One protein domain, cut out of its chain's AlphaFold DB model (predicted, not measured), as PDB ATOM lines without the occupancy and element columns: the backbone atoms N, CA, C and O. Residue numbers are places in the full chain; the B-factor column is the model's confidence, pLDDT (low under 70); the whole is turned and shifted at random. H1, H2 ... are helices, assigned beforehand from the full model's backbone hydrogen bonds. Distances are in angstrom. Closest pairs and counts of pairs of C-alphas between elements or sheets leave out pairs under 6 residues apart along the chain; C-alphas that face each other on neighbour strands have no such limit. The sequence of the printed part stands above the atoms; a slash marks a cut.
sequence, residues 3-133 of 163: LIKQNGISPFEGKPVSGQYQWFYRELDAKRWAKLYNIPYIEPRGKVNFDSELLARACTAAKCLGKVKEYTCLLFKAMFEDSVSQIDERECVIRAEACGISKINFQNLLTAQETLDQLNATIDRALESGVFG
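What this domain is: This is residues 3 to 133 of the 163 residues of a protein of Cyanobacteria bacterium J083 (UniProt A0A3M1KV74). H6, the longest helix, extends like an arm from a cluster of four helices, H2 to H5, with H2 at its middle. H1 lies across an opening from this cluster, and residues 3 to 22 run between the far end of H6 and H1, making an open ring from which residues 14 to 19 stick out. The 131 printed residues hold six named helices, H1 to H6 in chain order, and no named strand: all helix. The whole is compact, with a radius of gyration of the C-alphas of 16.3 A and spans of 45 by 34 by 24 A.

How they stand to each other: H6, residues 113 to 128, touches the hub H2, residues 52 to 64, with residues 115 to 119 alone, about perpendicular at 75 degrees; their closest C-alphas, of Thr 115 and Ala 61, are 5.9 A apart. H2 and H3, residues 68 to 80, form a helical hairpin at a shallow tilt of 28 degrees, closest at the C-alphas of Ala 62 and Val 68, 4.9 A. H2 also touches H4, residues 89 to 98 (C-alphas of Ala 58 and Cys 92, 6.7 A), and H5, residues 103 to 111 (C-alphas of Ala 61 and Leu 109, 5.3 A). H1, residues 23 to 37, is apart from the other helices. In H1 to H6 every O i to N i+4 pair is within hydrogen-bond range.

Where its parts are: H6 is 22.3 A long, from C-alpha 113 at (25.729, 3.342, 39.667) to C-alpha 128 at (21.958, 5.001, 61.600). H1 is 20.9 A, beginning at (-1.069, -15.296, 56.938); H2 is 18.6 A and H3 17.7 A.

The domain as a whole: The C-alphas farthest apart, of Ser 18 and Ile 104, are 46.4 A apart. The printed part has no cut. The link H1 to H2 is long. Residues 4 to 9 have pLDDT under 70.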
ATOM      1  N   LEU A   3      17.930  -3.837  54.785       73.31
ATOM      2  CA  LEU A   3      17.350  -3.269  56.016       73.31
ATOM      3  C   LEU A   3      16.667  -4.315  56.922       73.31
ATOM      4  O   LEU A   3      16.821  -4.278  58.137       73.31
ATOM      5  N   ILE A   4      15.921  -5.264  56.346       68.19
ATOM      6  CA  ILE A   4      15.214  -6.299  57.126       68.19
ATOM      7  C   ILE A   4      16.176  -7.425  57.520       68.19
ATOM      8  O   ILE A   4      16.103  -7.926  58.636       68.19
ATOM      9  N   LYS A   5      17.115  -7.786  56.634       68.00
ATOM     10  CA  LYS A   5      18.088  -8.863  56.879       68.00
ATOM     11  C   LYS A   5      19.074  -8.545  58.011       68.00
ATOM     12  O   LYS A   5      19.544  -9.462  58.670       68.00
ATOM     13  N   GLN A   6      19.408  -7.273  58.230       62.59
ATOM     14  CA  GLN A   6      20.362  -6.876  59.275       62.59
ATOM     15  C   GLN A   6      19.762  -6.839  60.688       62.59
ATOM     16  O   GLN A   6      20.513  -6.928  61.652       62.59
ATOM     17  N   ASN A   7      18.433  -6.775  60.827       60.75
ATOM     18  CA  ASN A   7      17.755  -6.693  62.128       60.75
ATOM     19  C   ASN A   7      17.357  -8.064  62.711       60.75
ATOM     20  O   ASN A   7      16.576  -8.137  63.658       60.75
ATOM     21  N   GLY A   8      17.904  -9.156  62.166       66.38
ATOM     22  CA  GLY A   8      17.674 -10.524  62.632       66.38
ATOM     23  C   GLY A   8      16.743 -11.330  61.725       66.38
ATOM     24  O   GLY A   8      16.681 -11.119  60.515       66.38
ATOM     25  N   ILE A   9      16.050 -12.306  62.316       67.69
ATOM     26  CA  ILE A   9      15.174 -13.232  61.592       67.69
ATOM     27  C   ILE A   9      13.859 -12.523  61.263       67.69
ATOM     28  O   ILE A   9      13.155 -12.045  62.154       67.69
ATOM     29  N   SER A  10      13.507 -12.493  59.978       76.38
ATOM     30  CA  SER A  10      12.194 -12.027  59.540       76.38
ATOM     31  C   SER A  10      11.109 -12.913  60.164       76.38
ATOM     32  O   SER A  10      11.126 -14.125  59.946       76.38
ATOM     33  N   PRO A  11      10.103 -12.358  60.867       77.62
ATOM     34  CA  PRO A  11       9.026 -13.161  61.451       77.62
ATOM     35  C   PRO A  11       8.100 -13.786  60.389       77.62
ATOM     36  O   PRO A  11       7.135 -14.475  60.721       77.62
ATOM     37  N   PHE A  12       8.372 -13.514  59.110       80.00
ATOM     38  CA  PHE A  12       7.672 -14.048  57.946       80.00
ATOM     39  C   PHE A  12       8.365 -15.267  57.330       80.00
ATOM     40  O   PHE A  12       7.802 -15.887  56.428       80.00
ATOM     41  N   GLU A  13       9.571 -15.597  57.793       80.19
ATOM     42  CA  GLU A  13      10.315 -16.778  57.371       80.19
ATOM     43  C   GLU A  13      10.039 -17.945  58.330       80.19
ATOM     44  O   GLU A  13      10.081 -17.807  59.551       80.19
ATOM     45  N   GLY A  14       9.739 -19.119  57.769       83.88
ATOM     46  CA  GLY A  14       9.462 -20.329  58.546       83.88
ATOM     47  C   GLY A  14       8.057 -20.388  59.158       83.88
ATOM     48  O   GLY A  14       7.086 -19.837  58.633       83.88
ATOM     49  N   LYS A  15       7.926 -21.150  60.251       85.75
ATOM     50  CA  LYS A  15       6.648 -21.356  60.946       85.75
ATOM     51  C   LYS A  15       6.277 -20.085  61.729       85.75
ATOM     52  O   LYS A  15       7.111 -19.619  62.502       85.75
ATOM     53  N   PRO A  16       5.039 -19.562  61.608       87.75
ATOM     54  CA  PRO A  16       4.610 -18.391  62.369       87.75
ATOM     55  C   PRO A  16       4.814 -18.581  63.873       87.75
ATOM     56  O   PRO A  16       4.296 -19.531  64.460       87.75
ATOM     57  N   VAL A  17       5.546 -17.655  64.494       87.94
ATOM     58  CA  VAL A  17       5.876 -17.702  65.930       87.94
ATOM     59  C   VAL A  17       4.715 -17.269  66.832       87.94
ATOM     60  O   VAL A  17       4.727 -17.531  68.029       87.94
ATOM     61  N   SER A  18       3.695 -16.616  66.269       91.31
ATOM     62  CA  SER A  18       2.473 -16.208  66.971       91.31
ATOM     63  C   SER A  18       1.328 -15.920  65.989       91.31
ATOM     64  O   SER A  18       1.534 -15.833  64.774       91.31
ATOM     65  N   GLY A  19       0.104 -15.765  66.511       89.75
ATOM     66  CA  GLY A  19      -1.110 -15.540  65.714       89.75
ATOM     67  C   GLY A  19      -1.029 -14.338  64.762       89.75
ATOM     68  O   GLY A  19      -1.469 -14.433  63.621       89.75
ATOM     69  N   GLN A  20      -0.377 -13.248  65.178       88.25
ATOM     70  CA  GLN A  20      -0.190 -12.035  64.360       88.25
ATOM     71  C   GLN A  20       0.663 -12.254  63.094       88.25
ATOM     72  O   GLN A  20       0.625 -11.442  62.166       88.25
ATOM     73  N   TYR A  21       1.440 -13.339  63.045       89.69
ATOM     74  CA  TYR A  21       2.248 -13.719  61.885       89.69
ATOM     75  C   TYR A  21       1.588 -14.814  61.041       89.69
ATOM     76  O   TYR A  21       2.139 -15.219  60.018       89.69
ATOM     77  N   GLN A  22       0.398 -15.290  61.424       92.50
ATOM     78  CA  GLN A  22      -0.377 -16.185  60.574       92.50
ATOM     79  C   GLN A  22      -0.938 -15.423  59.377       92.50
ATOM     80  O   GLN A  22      -1.584 -14.387  59.517       92.50
ATOM     81  N   TRP A  23      -0.735 -15.976  58.186       90.88
ATOM     82  CA  TRP A  23      -1.069 -15.296  56.938       90.88
ATOM     83  C   TRP A  23      -2.554 -15.015  56.755       90.88
ATOM     84  O   TRP A  23      -2.893 -13.933  56.293       90.88
ATOM     85  N   PHE A  24      -3.424 -15.920  57.207       92.44
ATOM     86  CA  PHE A  24      -4.866 -15.671  57.222       92.44
ATOM     87  C   PHE A  24      -5.224 -14.420  58.039       92.44
ATOM     88  O   PHE A  24      -5.980 -13.568  57.578       92.44
ATOM     89  N   TYR A  25      -4.654 -14.281  59.243       94.94
ATOM     90  CA  TYR A  25      -4.897 -13.106  60.077       94.94
ATOM     91  C   TYR A  25      -4.316 -11.838  59.447       94.94
ATOM     92  O   TYR A  25      -4.982 -10.809  59.439       94.94
ATOM     93  N   ARG A  26      -3.104 -11.902  58.881       93.19
ATOM     94  CA  ARG A  26      -2.470 -10.744  58.228       93.19
ATOM     95  C   ARG A  26      -3.269 -10.229  57.037       93.19
ATOM     96  O   ARG A  26      -3.467  -9.025  56.935       93.19
ATOM     97  N   GLU A  27      -3.752 -11.125  56.179       95.12
ATOM     98  CA  GLU A  27      -4.616 -10.757  55.055       95.12
ATOM     99  C   GLU A  27      -5.925 -10.124  55.560       95.12
ATOM    100  O   GLU A  27      -6.370  -9.095  55.050       95.12
ATOM    101  N   LEU A  28      -6.540 -10.710  56.596       96.56
ATOM    102  CA  LEU A  28      -7.750 -10.166  57.214       96.56
ATOM    103  C   LEU A  28      -7.517  -8.764  57.796       96.56
ATOM    104  O   LEU A  28      -8.352  -7.878  57.615       96.56
ATOM    105  N   ASP A  29      -6.399  -8.558  58.488       96.75
ATOM    106  CA  ASP A  29      -6.047  -7.278  59.097       96.75
ATOM    107  C   ASP A  29      -5.746  -6.212  58.034       96.75
ATOM    108  O   ASP A  29      -6.286  -5.108  58.092       96.75
ATOM    109  N   ALA A  30      -4.998  -6.565  56.985       96.12
ATOM    110  CA  ALA A  30      -4.756  -5.684  55.845       96.12
ATOM    111  C   ALA A  30      -6.067  -5.258  55.157       96.12
ATOM    112  O   ALA A  30      -6.263  -4.073  54.889       96.12
ATOM    113  N   LYS A  31      -7.018  -6.185  54.963       97.38
ATOM    114  CA  LYS A  31      -8.359  -5.872  54.430       97.38
ATOM    115  C   LYS A  31      -9.150  -4.920  55.330       97.38
ATOM    116  O   LYS A  31      -9.866  -4.057  54.823       97.38
ATOM    117  N   ARG A  32      -9.041  -5.050  56.658       97.94
ATOM    118  CA  ARG A  32      -9.693  -4.131  57.612       97.94
ATOM    119  C   ARG A  32      -9.119  -2.723  57.507       97.94
ATOM    120  O   ARG A  32      -9.894  -1.771  57.435       97.94
ATOM    121  N   TRP A  33      -7.795  -2.598  57.439       97.69
ATOM    122  CA  TRP A  33      -7.129  -1.312  57.229       97.69
ATOM    123  C   TRP A  33      -7.487  -0.689  55.881       97.69
ATOM    124  O   TRP A  33      -7.852   0.482  55.838       97.69
ATOM    125  N   ALA A  34      -7.475  -1.471  54.800       97.56
ATOM    126  CA  ALA A  34      -7.883  -1.002  53.479       97.56
ATOM    127  C   ALA A  34      -9.329  -0.483  53.474       97.56
ATOM    128  O   ALA A  34      -9.597   0.601  52.959       97.56
ATOM    129  N   LYS A  35     -10.250  -1.201  54.137       98.19
ATOM    130  CA  LYS A  35     -11.640  -0.759  54.322       98.19
ATOM    131  C   LYS A  35     -11.734   0.538  55.128       98.19
ATOM    132  O   LYS A  35     -12.493   1.419  54.744       98.19
ATOM    133  N   LEU A  36     -10.983   0.664  56.224       97.75
ATOM    134  CA  LEU A  36     -10.958   1.881  57.045       97.75
ATOM    135  C   LEU A  36     -10.455   3.092  56.247       97.75
ATOM    136  O   LEU A  36     -11.015   4.179  56.358       97.75
ATOM    137  N   TYR A  37      -9.409   2.900  55.445       96.44
ATOM    138  CA  TYR A  37      -8.825   3.939  54.596       96.44
ATOM    139  C   TYR A  37      -9.587   4.175  53.292       96.44
ATOM    140  O   TYR A  37      -9.263   5.117  52.574       96.44
ATOM    141  N   ASN A  38     -10.605   3.360  53.004       97.50
ATOM    142  CA  ASN A  38     -11.370   3.395  51.764       97.50
ATOM    143  C   ASN A  38     -10.476   3.293  50.511       97.50
ATOM    144  O   ASN A  38     -10.618   4.069  49.567       97.50
ATOM    145  N   ILE A  39      -9.538   2.340  50.522       96.25
ATOM    146  CA  ILE A  39      -8.643   2.049  49.394       96.25
ATOM    147  C   ILE A  39      -8.866   0.628  48.855       96.25
ATOM    148  O   ILE A  39      -9.187  -0.277  49.634       96.25
ATOM    149  N   PRO A  40      -8.677   0.398  47.541       96.38
ATOM    150  CA  PRO A  40      -8.651  -0.946  46.974       96.38
ATOM    151  C   PRO A  40      -7.534  -1.794  47.594       96.38
ATOM    152  O   PRO A  40      -6.451  -1.289  47.889       96.38
ATOM    153  N   TYR A  41      -7.797  -3.087  47.785       97.31
ATOM    154  CA  TYR A  41      -6.791  -4.030  48.263       97.31
ATOM    155  C   TYR A  41      -7.075  -5.456  47.800       97.31
ATOM    156  O   TYR A  41      -8.111  -6.050  48.113       97.31
ATOM    157  N   ILE A  42      -6.096  -6.022  47.111       95.69
ATOM    158  CA  ILE A  42      -5.997  -7.415  46.712       95.69
ATOM    159  C   ILE A  42      -4.719  -7.951  47.344       95.69
ATOM    160  O   ILE A  42      -3.647  -7.386  47.152       95.69
ATOM    161  N   GLU A  43      -4.836  -9.041  48.105       95.00
ATOM    162  CA  GLU A  43      -3.682  -9.693  48.729       95.00
ATOM    163  C   GLU A  43      -2.698 -10.168  47.643       95.00
ATOM    164  O   GLU A  43      -3.081 -11.051  46.858       95.00
ATOM    165  N   PRO A  44      -1.467  -9.615  47.585       94.12
ATOM    166  CA  PRO A  44      -0.487  -9.966  46.561       94.12
ATOM    167  C   PRO A  44       0.175 -11.319  46.807       94.12
ATOM    168  O   PRO A  44       0.716 -11.930  45.880       94.12
ATOM    169  N   ARG A  45       0.195 -11.796  48.058       90.25
ATOM    170  CA  ARG A  45       0.983 -12.968  48.428       90.25
ATOM    171  C   ARG A  45       0.527 -14.218  47.676       90.25
ATOM    172  O   ARG A  45      -0.641 -14.588  47.698       90.25
ATOM    173  N   GLY A  46       1.489 -14.885  47.036       90.38
ATOM    174  CA  GLY A  46       1.246 -16.076  46.217       90.38
ATOM    175  C   GLY A  46       0.599 -15.789  44.858       90.38
ATOM    176  O   GLY A  46       0.277 -16.736  44.148       90.38
ATOM    177  N   LYS A  47       0.402 -14.512  44.499       92.94
ATOM    178  CA  LYS A  47      -0.210 -14.090  43.230       92.94
ATOM    179  C   LYS A  47       0.704 -13.194  42.403       92.94
ATOM    180  O   LYS A  47       0.713 -13.323  41.186       92.94
ATOM    181  N   VAL A  48       1.460 -12.319  43.064       95.94
ATOM    182  CA  VAL A  48       2.366 -11.358  42.427       95.94
ATOM    183  C   VAL A  48       3.812 -11.775  42.680       95.94
ATOM    184  O   VAL A  48       4.255 -11.829  43.829       95.94
ATOM    185  N   ASN A  49       4.563 -12.035  41.613       96.75
ATOM    186  CA  ASN A  49       6.002 -12.278  41.666       96.75
ATOM    187  C   ASN A  49       6.773 -10.972  41.453       96.75
ATOM    188  O   ASN A  49       6.470 -10.215  40.534       96.75
ATOM    189  N   PHE A  50       7.782 -10.700  42.276       96.00
ATOM    190  CA  PHE A  50       8.605  -9.497  42.149       96.00
ATOM    191  C   PHE A  50       9.965  -9.668  42.830       96.00
ATOM    192  O   PHE A  50      10.113 -10.459  43.763       96.00
ATOM    193  N   ASP A  51      10.940  -8.867  42.402       95.12
ATOM    194  CA  ASP A  51      12.217  -8.701  43.098       95.12
ATOM    195  C   ASP A  51      12.214  -7.394  43.906       95.12
ATOM    196  O   ASP A  51      12.173  -6.294  43.358       95.12
ATOM    197  N   SER A  52      12.296  -7.512  45.234       92.50
ATOM    198  CA  SER A  52      12.327  -6.358  46.140       92.50
ATOM    199  C   SER A  52      13.475  -5.374  45.864       92.50
ATOM    200  O   SER A  52      13.317  -4.181  46.116       92.50
ATOM    201  N   GLU A  53      14.624  -5.848  45.374       93.69
ATOM    202  CA  GLU A  53      15.797  -5.006  45.113       93.69
ATOM    203  C   GLU A  53      15.625  -4.223  43.813       93.69
ATOM    204  O   GLU A  53      15.880  -3.016  43.785       93.69
ATOM    205  N   LEU A  54      15.087  -4.870  42.775       96.75
ATOM    206  CA  LEU A  54      14.609  -4.190  41.578       96.75
ATOM    207  C   LEU A  54      13.603  -3.085  41.923       96.75
ATOM    208  O   LEU A  54      13.807  -1.948  41.506       96.75
ATOM    209  N   LEU A  55      12.566  -3.382  42.714       97.50
ATOM    210  CA  LEU A  55      11.533  -2.393  43.045       97.50
ATOM    211  C   LEU A  55      12.093  -1.208  43.850       97.50
ATOM    212  O   LEU A  55      11.753  -0.056  43.583       97.50
ATOM    213  N   ALA A  56      12.986  -1.462  44.810       96.56
ATOM    214  CA  ALA A  56      13.630  -0.398  45.584       96.56
ATOM    215  C   ALA A  56      14.497   0.516  44.700       96.56
ATOM    216  O   ALA A  56      14.472   1.745  44.836       96.56
ATOM    217  N   ARG A  57      15.233  -0.073  43.754       97.69
ATOM    218  CA  ARG A  57      16.049   0.656  42.779       97.69
ATOM    219  C   ARG A  57      15.193   1.439  41.786       97.69
ATOM    220  O   ARG A  57      15.491   2.601  41.537       97.69
ATOM    221  N   ALA A  58      14.092   0.866  41.310       98.38
ATOM    222  CA  ALA A  58      13.117   1.524  40.444       98.38
ATOM    223  C   ALA A  58      12.503   2.777  41.100       98.38
ATOM    224  O   ALA A  58      12.476   3.854  40.502       98.38
ATOM    225  N   CYS A  59      12.105   2.679  42.371       98.31
ATOM    226  CA  CYS A  59      11.646   3.832  43.148       98.31
ATOM    227  C   CYS A  59      12.740   4.896  43.330       98.31
ATOM    228  O   CYS A  59      12.445   6.092  43.315       98.31
ATOM    229  N   THR A  60      13.999   4.478  43.479       98.38
ATOM    230  CA  THR A  60      15.142   5.398  43.589       98.38
ATOM    231  C   THR A  60      15.420   6.101  42.259       98.38
ATOM    232  O   THR A  60      15.580   7.317  42.248       98.38
ATOM    233  N   ALA A  61      15.352   5.394  41.128       98.38
ATOM    234  CA  ALA A  61      15.458   5.993  39.796       98.38
ATOM    235  C   ALA A  61      14.363   7.052  39.564       98.38
ATOM    236  O   ALA A  61      14.649   8.171  39.138       98.38
ATOM    237  N   ALA A  62      13.112   6.753  39.933       98.38
ATOM    238  CA  ALA A  62      12.024   7.730  39.873       98.38
ATOM    239  C   ALA A  62      12.250   8.933  40.810       98.38
ATOM    240  O   ALA A  62      11.855  10.056  40.488       98.38
ATOM    241  N   LYS A  63      12.908   8.729  41.960       97.94
ATOM    242  CA  LYS A  63      13.304   9.803  42.882       97.94
ATOM    243  C   LYS A  63      14.350  10.735  42.277       97.94
ATOM    244  O   LYS A  63      14.178  11.944  42.412       97.94
ATOM    245  N   CYS A  64      15.353  10.212  41.570       96.94
ATOM    246  CA  CYS A  64      16.342  11.024  40.846       96.94
ATOM    247  C   CYS A  64      15.686  11.977  39.831       96.94
ATOM    248  O   CYS A  64      16.225  13.038  39.538       96.94
ATOM    249  N   LEU A  65      14.497  11.624  39.336       96.81
ATOM    250  CA  LEU A  65      13.713  12.415  38.385       96.81
ATOM    251  C   LEU A  65      12.600  13.254  39.036       96.81
ATOM    252  O   LEU A  65      11.768  13.820  38.331       96.81
ATOM    253  N   GLY A  66      12.534  13.314  40.369       97.19
ATOM    254  CA  GLY A  66      11.512  14.083  41.089       97.19
ATOM    255  C   GLY A  66      10.094  13.503  41.002       97.19
ATOM    256  O   GLY A  66       9.131  14.213  41.269       97.19
ATOM    257  N   LYS A  67       9.951  12.222  40.639       97.94
ATOM    258  CA  LYS A  67       8.668  11.539  40.376       97.94
ATOM    259  C   LYS A  67       8.363  10.395  41.345       97.94
ATOM    260  O   LYS A  67       7.498   9.562  41.083       97.94
ATOM    261  N   VAL A  68       9.074  10.322  42.474       97.44
ATOM    262  CA  VAL A  68       8.962   9.202  43.428       97.44
ATOM    263  C   VAL A  68       7.544   9.010  43.961       97.44
ATOM    264  O   VAL A  68       7.112   7.871  44.111       97.44
ATOM    265  N   LYS A  69       6.800  10.088  44.229       97.56
ATOM    266  CA  LYS A  69       5.448  10.004  44.796       97.56
ATOM    267  C   LYS A  69       4.480   9.376  43.795       97.56
ATOM    268  O   LYS A  69       3.806   8.406  44.117       97.56
ATOM    269  N   GLU A  70       4.436   9.902  42.579       98.31
ATOM    270  CA  GLU A  70       3.575   9.410  41.507       98.31
ATOM    271  C   GLU A  70       3.948   7.976  41.121       98.31
ATOM    272  O   GLU A  70       3.074   7.119  41.003       98.31
ATOM    273  N   TYR A  71       5.249   7.700  40.994       98.56
ATOM    274  CA  TYR A  71       5.753   6.376  40.652       98.56
ATOM    275  C   TYR A  71       5.411   5.325  41.712       98.56
ATOM    276  O   TYR A  71       4.882   4.264  41.387       98.56
ATOM    277  N   THR A  72       5.666   5.620  42.992       97.56
ATOM    278  CA  THR A  72       5.365   4.677  44.079       97.56
ATOM    279  C   THR A  72       3.870   4.402  44.183       97.56
ATOM    280  O   THR A  72       3.504   3.244  44.351       97.56
ATOM    281  N   CYS A  73       2.995   5.399  43.996       97.62
ATOM    282  CA  CYS A  73       1.548   5.171  43.932       97.62
ATOM    283  C   CYS A  73       1.162   4.169  42.831       97.62
ATOM    284  O   CYS A  73       0.379   3.256  43.084       97.62
ATOM    285  N   LEU A  74       1.729   4.303  41.628       97.94
ATOM    286  CA  LEU A  74       1.474   3.373  40.523       97.94
ATOM    287  C   LEU A  74       2.043   1.977  40.788       97.94
ATOM    288  O   LEU A  74       1.426   0.984  40.413       97.94
ATOM    289  N   LEU A  75       3.190   1.886  41.461       97.62
ATOM    290  CA  LEU A  75       3.787   0.605  41.824       97.62
ATOM    291  C   LEU A  75       2.986  -0.111  42.925       97.62
ATOM    292  O   LEU A  75       2.768  -1.318  42.844       97.62
ATOM    293  N   PHE A  76       2.488   0.629  43.921       97.12
ATOM    294  CA  PHE A  76       1.550   0.105  44.917       97.12
ATOM    295  C   PHE A  76       0.236  -0.336  44.265       97.12
ATOM    296  O   PHE A  76      -0.279  -1.395  44.612       97.12
ATOM    297  N   LYS A  77      -0.276   0.416  43.283       97.19
ATOM    298  CA  LYS A  77      -1.447   0.019  42.491       97.19
ATOM    299  C   LYS A  77      -1.210  -1.301  41.747       97.19
ATOM    300  O   LYS A  77      -2.033  -2.209  41.845       97.19
ATOM    301  N   ALA A  78      -0.061  -1.451  41.089       97.00
ATOM    302  CA  ALA A  78       0.314  -2.706  40.439       97.00
ATOM    303  C   ALA A  78       0.328  -3.871  41.447       97.00
ATOM    304  O   ALA A  78      -0.270  -4.913  41.206       97.00
ATOM    305  N   MET A  79       0.943  -3.664  42.614       96.94
ATOM    306  CA  MET A  79       1.071  -4.690  43.650       96.94
ATOM    307  C   MET A  79      -0.266  -5.094  44.284       96.94
ATOM    308  O   MET A  79      -0.494  -6.276  44.517       96.94
ATOM    309  N   PHE A  80      -1.135  -4.133  44.602       97.06
ATOM    310  CA  PHE A  80      -2.283  -4.354  45.490       97.06
ATOM    311  C   PHE A  80      -3.650  -4.175  44.815       97.06
ATOM    312  O   PHE A  80      -4.661  -4.374  45.482       97.06
ATOM    313  N   GLU A  81      -3.726  -3.803  43.536       96.19
ATOM    314  CA  GLU A  81      -5.005  -3.525  42.858       96.19
ATOM    315  C   GLU A  81      -5.108  -4.159  41.464       96.19
ATOM    316  O   GLU A  81      -6.105  -4.810  41.161       96.19
ATOM    317  N   ASP A  82      -4.086  -4.024  40.618       92.56
ATOM    318  CA  ASP A  82      -4.211  -4.339  39.183       92.56
ATOM    319  C   ASP A  82      -4.199  -5.842  38.852       92.56
ATOM    320  O   ASP A  82      -4.282  -6.221  37.686       92.56
ATOM    321  N   SER A  83      -4.111  -6.717  39.861       87.31
ATOM    322  CA  SER A  83      -4.100  -8.180  39.696       87.31
ATOM    323  C   SER A  83      -3.043  -8.693  38.704       87.31
ATOM    324  O   SER A  83      -3.235  -9.728  38.064       87.31
ATOM    325  N   VAL A  84      -1.918  -7.983  38.572       93.19
ATOM    326  CA  VAL A  84      -0.782  -8.433  37.757       93.19
ATOM    327  C   VAL A  84      -0.127  -9.654  38.398       93.19
ATOM    328  O   VAL A  84      -0.010  -9.738  39.616       93.19
ATOM    329  N   SER A  85       0.328 -10.610  37.591       94.88
ATOM    330  CA  SER A  85       1.020 -11.802  38.102       94.88
ATOM    331  C   SER A  85       2.509 -11.568  38.375       94.88
ATOM    332  O   SER A  85       3.126 -12.323  39.128       94.88
ATOM    333  N   GLN A  86       3.104 -10.533  37.774       97.12
ATOM    334  CA  GLN A  86       4.528 -10.233  37.881       97.12
ATOM    335  C   GLN A  86       4.795  -8.727  37.796       97.12
ATOM    336  O   GLN A  86       4.218  -8.042  36.957       97.12
ATOM    337  N   ILE A  87       5.702  -8.236  38.643       97.75
ATOM    338  CA  ILE A  87       6.265  -6.884  38.580       97.75
ATOM    339  C   ILE A  87       7.777  -7.019  38.384       97.75
ATOM    340  O   ILE A  87       8.547  -7.149  39.338       97.75
ATOM    341  N   ASP A  88       8.178  -7.037  37.119       97.69
ATOM    342  CA  ASP A  88       9.563  -7.095  36.656       97.69
ATOM    343  C   ASP A  88      10.012  -5.736  36.085       97.69
ATOM    344  O   ASP A  88       9.346  -4.714  36.271       97.69
ATOM    345  N   GLU A  89      11.160  -5.694  35.402       97.88
ATOM    346  CA  GLU A  89      11.676  -4.455  34.811       97.88
ATOM    347  C   GLU A  89      10.706  -3.865  33.782       97.88
ATOM    348  O   GLU A  89      10.515  -2.647  33.744       97.88
ATOM    349  N   ARG A  90      10.057  -4.712  32.975       97.69
ATOM    350  CA  ARG A  90       9.094  -4.261  31.970       97.69
ATOM    351  C   ARG A  90       7.926  -3.560  32.647       97.69
ATOM    352  O   ARG A  90       7.553  -2.468  32.222       97.69
ATOM    353  N   GLU A  91       7.379  -4.156  33.699       98.06
ATOM    354  CA  GLU A  91       6.293  -3.540  34.456       98.06
ATOM    355  C   GLU A  91       6.750  -2.239  35.131       98.06
ATOM    356  O   GLU A  91       6.053  -1.227  35.067       98.06
ATOM    357  N   CYS A  92       7.966  -2.207  35.690       98.31
ATOM    358  CA  CYS A  92       8.547  -0.993  36.265       98.31
ATOM    359  C   CYS A  92       8.643   0.153  35.246       98.31
ATOM    360  O   CYS A  92       8.343   1.294  35.601       98.31
ATOM    361  N   VAL A  93       9.031  -0.143  34.000       98.31
ATOM    362  CA  VAL A  93       9.081   0.824  32.891       98.31
ATOM    363  C   VAL A  93       7.678   1.303  32.518       98.31
ATOM    364  O   VAL A  93       7.473   2.509  32.416       98.31
ATOM    365  N   ILE A  94       6.698   0.399  32.398       98.06
ATOM    366  CA  ILE A  94       5.296   0.757  32.103       98.06
ATOM    367  C   ILE A  94       4.767   1.753  33.144       98.06
ATOM    368  O   ILE A  94       4.156   2.767  32.795       98.06
ATOM    369  N   ARG A  95       5.038   1.510  34.434       98.06
ATOM    370  CA  ARG A  95       4.631   2.427  35.512       98.06
ATOM    371  C   ARG A  95       5.389   3.753  35.488       98.06
ATOM    372  O   ARG A  95       4.815   4.772  35.860       98.06
ATOM    373  N   ALA A  96       6.639   3.763  35.027       98.31
ATOM    374  CA  ALA A  96       7.424   4.985  34.871       98.31
ATOM    375  C   ALA A  96       6.861   5.870  33.749       98.31
ATOM    376  O   ALA A  96       6.648   7.067  33.946       98.31
ATOM    377  N   GLU A  97       6.544   5.276  32.599       98.44
ATOM    378  CA  GLU A  97       5.931   5.989  31.474       98.44
ATOM    379  C   GLU A  97       4.567   6.574  31.864       98.44
ATOM    380  O   GLU A  97       4.283   7.736  31.570       98.44
ATOM    381  N   ALA A  98       3.763   5.827  32.628       97.81
ATOM    382  CA  ALA A  98       2.463   6.282  33.116       97.81
ATOM    383  C   ALA A  98       2.524   7.501  34.066       97.81
ATOM    384  O   ALA A  98       1.529   8.217  34.180       97.81
ATOM    385  N   CYS A  99       3.661   7.787  34.718       96.12
ATOM    386  CA  CYS A  99       3.863   9.027  35.489       96.12
ATOM    387  C   CYS A  99       4.694  10.102  34.759       96.12
ATOM    388  O   CYS A  99       5.077  11.115  35.362       96.12
ATOM    389  N   GLY A 100       4.921   9.921  33.452       97.25
ATOM    390  CA  GLY A 100       5.573  10.891  32.574       97.25
ATOM    391  C   GLY A 100       7.100  10.808  32.553       97.25
ATOM    392  O   GLY A 100       7.753  11.772  32.159       97.25
ATOM    393  N   ILE A 101       7.686   9.691  32.985       98.06
ATOM    394  CA  ILE A 101       9.121   9.446  32.851       98.06
ATOM    395  C   ILE A 101       9.393   8.782  31.495       98.06
ATOM    396  O   ILE A 101       8.802   7.757  31.172       98.06
ATOM    397  N   SER A 102      10.335   9.322  30.716       97.94
ATOM    398  CA  SER A 102      10.813   8.668  29.488       97.94
ATOM    399  C   SER A 102      11.391   7.285  29.794       97.94
ATOM    400  O   SER A 102      12.274   7.163  30.648       97.94
ATOM    401  N   LYS A 103      10.968   6.268  29.035       97.69
ATOM    402  CA  LYS A 103      11.518   4.909  29.098       97.69
ATOM    403  C   LYS A 103      13.046   4.886  29.082       97.69
ATOM    404  O   LYS A 103      13.644   4.240  29.935       97.69
ATOM    405  N   ILE A 104      13.672   5.616  28.156       97.81
ATOM    406  CA  ILE A 104      15.138   5.643  28.016       97.81
ATOM    407  C   ILE A 104      15.784   6.201  29.288       97.81
ATOM    408  O   ILE A 104      16.700   5.592  29.833       97.81
ATOM    409  N   ASN A 105      15.271   7.322  29.804       97.38
ATOM    410  CA  ASN A 105      15.811   7.934  31.021       97.38
ATOM    411  C   ASN A 105      15.643   7.009  32.231       97.38
ATOM    412  O   ASN A 105      16.563   6.876  33.034       97.38
ATOM    413  N   PHE A 106      14.485   6.354  32.349       98.38
ATOM    414  CA  PHE A 106      14.222   5.415  33.432       98.38
ATOM    415  C   PHE A 106      15.152   4.204  33.377       98.38
ATOM    416  O   PHE A 106      15.763   3.876  34.386       98.38
ATOM    417  N   GLN A 107      15.301   3.563  32.214       98.00
ATOM    418  CA  GLN A 107      16.165   2.387  32.050       98.00
ATOM    419  C   GLN A 107      17.642   2.717  32.300       98.00
ATOM    420  O   GLN A 107      18.340   1.950  32.969       98.00
ATOM    421  N   ASN A 108      18.102   3.884  31.838       98.12
ATOM    422  CA  ASN A 108      19.452   4.364  32.128       98.12
ATOM    423  C   ASN A 108      19.661   4.507  33.642       98.12
ATOM    424  O   ASN A 108      20.601   3.941  34.189       98.12
ATOM    425  N   LEU A 109      18.747   5.185  34.343       98.12
ATOM    426  CA  LEU A 109      18.843   5.360  35.794       98.12
ATOM    427  C   LEU A 109      18.662   4.057  36.574       98.12
ATOM    428  O   LEU A 109      19.276   3.891  37.623       98.12
ATOM    429  N   LEU A 110      17.851   3.123  36.082       97.69
ATOM    430  CA  LEU A 110      17.619   1.837  36.735       97.69
ATOM    431  C   LEU A 110      18.909   1.010  36.846       97.69
ATOM    432  O   LEU A 110      19.061   0.250  37.800       97.69
ATOM    433  N   THR A 111      19.834   1.172  35.898       96.25
ATOM    434  CA  THR A 111      21.125   0.465  35.867       96.25
ATOM    435  C   THR A 111      22.313   1.336  36.283       96.25
ATOM    436  O   THR A 111      23.412   0.817  36.473       96.25
ATOM    437  N   ALA A 112      22.107   2.642  36.470       97.94
ATOM    438  CA  ALA A 112      23.166   3.577  36.823       97.94
ATOM    439  C   ALA A 112      23.715   3.347  38.241       97.94
ATOM    440  O   ALA A 112      22.964   3.150  39.204       97.94
ATOM    441  N   GLN A 113      25.040   3.461  38.380       97.56
ATOM    442  CA  GLN A 113      25.729   3.342  39.667       97.56
ATOM    443  C   GLN A 113      25.250   4.403  40.671       97.56
ATOM    444  O   GLN A 113      25.023   4.087  41.833       97.56
ATOM    445  N   GLU A 114      24.983   5.630  40.210       96.75
ATOM    446  CA  GLU A 114      24.481   6.715  41.064       96.75
ATOM    447  C   GLU A 114      23.150   6.369  41.759       96.75
ATOM    448  O   GLU A 114      22.943   6.722  42.920       96.75
ATOM    449  N   THR A 115      22.255   5.631  41.092       98.00
ATOM    450  CA  THR A 115      20.981   5.190  41.676       98.00
ATOM    451  C   THR A 115      21.222   4.150  42.764       98.00
ATOM    452  O   THR A 115      20.573   4.183  43.814       98.00
ATOM    453  N   LEU A 116      22.164   3.232  42.539       96.25
ATOM    454  CA  LEU A 116      22.549   2.235  43.533       96.25
ATOM    455  C   LEU A 116      23.186   2.896  44.762       96.25
ATOM    456  O   LEU A 116      22.831   2.557  45.892       96.25
ATOM    457  N   ASP A 117      24.054   3.882  44.554       97.38
ATOM    458  CA  ASP A 117      24.699   4.635  45.629       97.38
ATOM    459  C   ASP A 117      23.669   5.419  46.454       97.38
ATOM    460  O   ASP A 117      23.693   5.381  47.686       97.38
ATOM    461  N   GLN A 118      22.688   6.058  45.805       97.56
ATOM    462  CA  GLN A 118      21.590   6.736  46.501       97.56
ATOM    463  C   GLN A 118      20.700   5.779  47.305       97.56
ATOM    464  O   GLN A 118      20.246   6.133  48.403       97.56
ATOM    465  N   LEU A 119      20.433   4.581  46.777       96.44
ATOM    466  CA  LEU A 119      19.680   3.549  47.485       96.44
ATOM    467  C   LEU A 119      20.452   3.075  48.723       96.44
ATOM    468  O   LEU A 119      19.884   3.048  49.815       96.44
ATOM    469  N   ASN A 120      21.746   2.779  48.577       95.62
ATOM    470  CA  ASN A 120      22.616   2.378  49.683       95.62
ATOM    471  C   ASN A 120      22.691   3.463  50.759       95.62
ATOM    472  O   ASN A 120      22.369   3.187  51.910       95.62
ATOM    473  N   ALA A 121      22.958   4.713  50.378       96.44
ATOM    474  CA  ALA A 121      22.988   5.835  51.312       96.44
ATOM    475  C   ALA A 121      21.639   6.052  52.024       96.44
ATOM    476  O   ALA A 121      21.590   6.516  53.161       96.44
ATOM    477  N   THR A 122      20.515   5.733  51.374       95.25
ATOM    478  CA  THR A 122      19.193   5.783  52.016       95.25
ATOM    479  C   THR A 122      19.022   4.675  53.052       95.25
ATOM    480  O   THR A 122      18.470   4.935  54.120       95.25
ATOM    481  N   ILE A 123      19.506   3.466  52.763       93.50
ATOM    482  CA  ILE A 123      19.494   2.342  53.706       93.50
ATOM    483  C   ILE A 123      20.413   2.634  54.897       93.50
ATOM    484  O   ILE A 123      19.982   2.453  56.032       93.50
ATOM    485  N   ASP A 124      21.628   3.125  54.653       94.62
ATOM    486  CA  ASP A 124      22.605   3.421  55.704       94.62
ATOM    487  C   ASP A 124      22.067   4.500  56.659       94.62
ATOM    488  O   ASP A 124      22.002   4.265  57.864       94.62
ATOM    489  N   ARG A 125      21.504   5.605  56.138       94.44
ATOM    490  CA  ARG A 125      20.832   6.620  56.974       94.44
ATOM    491  C   ARG A 125      19.672   6.056  57.795       94.44
ATOM    492  O   ARG A 125      19.458   6.482  58.929       94.44
ATOM    493  N   ALA A 126      18.889   5.136  57.229       93.56
ATOM    494  CA  ALA A 126      17.783   4.514  57.952       93.56
ATOM    495  C   ALA A 126      18.307   3.680  59.133       93.56
ATOM    496  O   ALA A 126      17.783   3.792  60.239       93.56
ATOM    497  N   LEU A 127      19.369   2.901  58.920       91.81
ATOM    498  CA  LEU A 127      20.011   2.099  59.964       91.81
ATOM    499  C   LEU A 127      20.634   2.975  61.056       91.81
ATOM    500  O   LEU A 127      20.391   2.732  62.235       91.81
ATOM    501  N   GLU A 128      21.372   4.020  60.673       93.50
ATOM    502  CA  GLU A 128      21.958   5.001  61.600       93.50
ATOM    503  C   GLU A 128      20.892   5.694  62.458       93.50
ATOM    504  O   GLU A 128      21.133   6.009  63.619       93.50
ATOM    505  N   SER A 129      19.687   5.873  61.908       93.56
ATOM    506  CA  SER A 129      18.543   6.461  62.615       93.56
ATOM    507  C   SER A 129      17.728   5.443  63.428       93.56
ATOM    508  O   SER A 129      16.651   5.774  63.922       93.56
ATOM    509  N   GLY A 130      18.191   4.194  63.544       92.38
ATOM    510  CA  GLY A 130      17.531   3.144  64.321       92.38
ATOM    511  C   GLY A 130      16.299   2.523  63.654       92.38
ATOM    512  O   GLY A 130      15.477   1.918  64.338       92.38
ATOM    513  N   VAL A 131      16.129   2.650  62.332       93.62
ATOM    514  CA  VAL A 131      15.003   2.030  61.614       93.62
ATOM    515  C   VAL A 131      15.165   0.511  61.571       93.62
ATOM    516  O   VAL A 131      16.114  -0.014  60.991       93.62
ATOM    517  N   PHE A 132      14.171  -0.204  62.102       89.88
ATOM    518  CA  PHE A 132      14.161  -1.672  62.151       89.88
ATOM    519  C   PHE A 132      13.018  -2.331  61.364       89.88
ATOM    520  O   PHE A 132      12.948  -3.554  61.253       89.88
ATOM    521  N   GLY A 133      12.116  -1.542  60.779       90.12
ATOM    522  CA  GLY A 133      10.986  -2.064  60.022       90.12
ATOM    523  C   GLY A 133      10.289  -1.002  59.182       90.12
ATOM    524  O   GLY A 133      10.690   0.161  59.154       90.12
TER     525      GLY A 133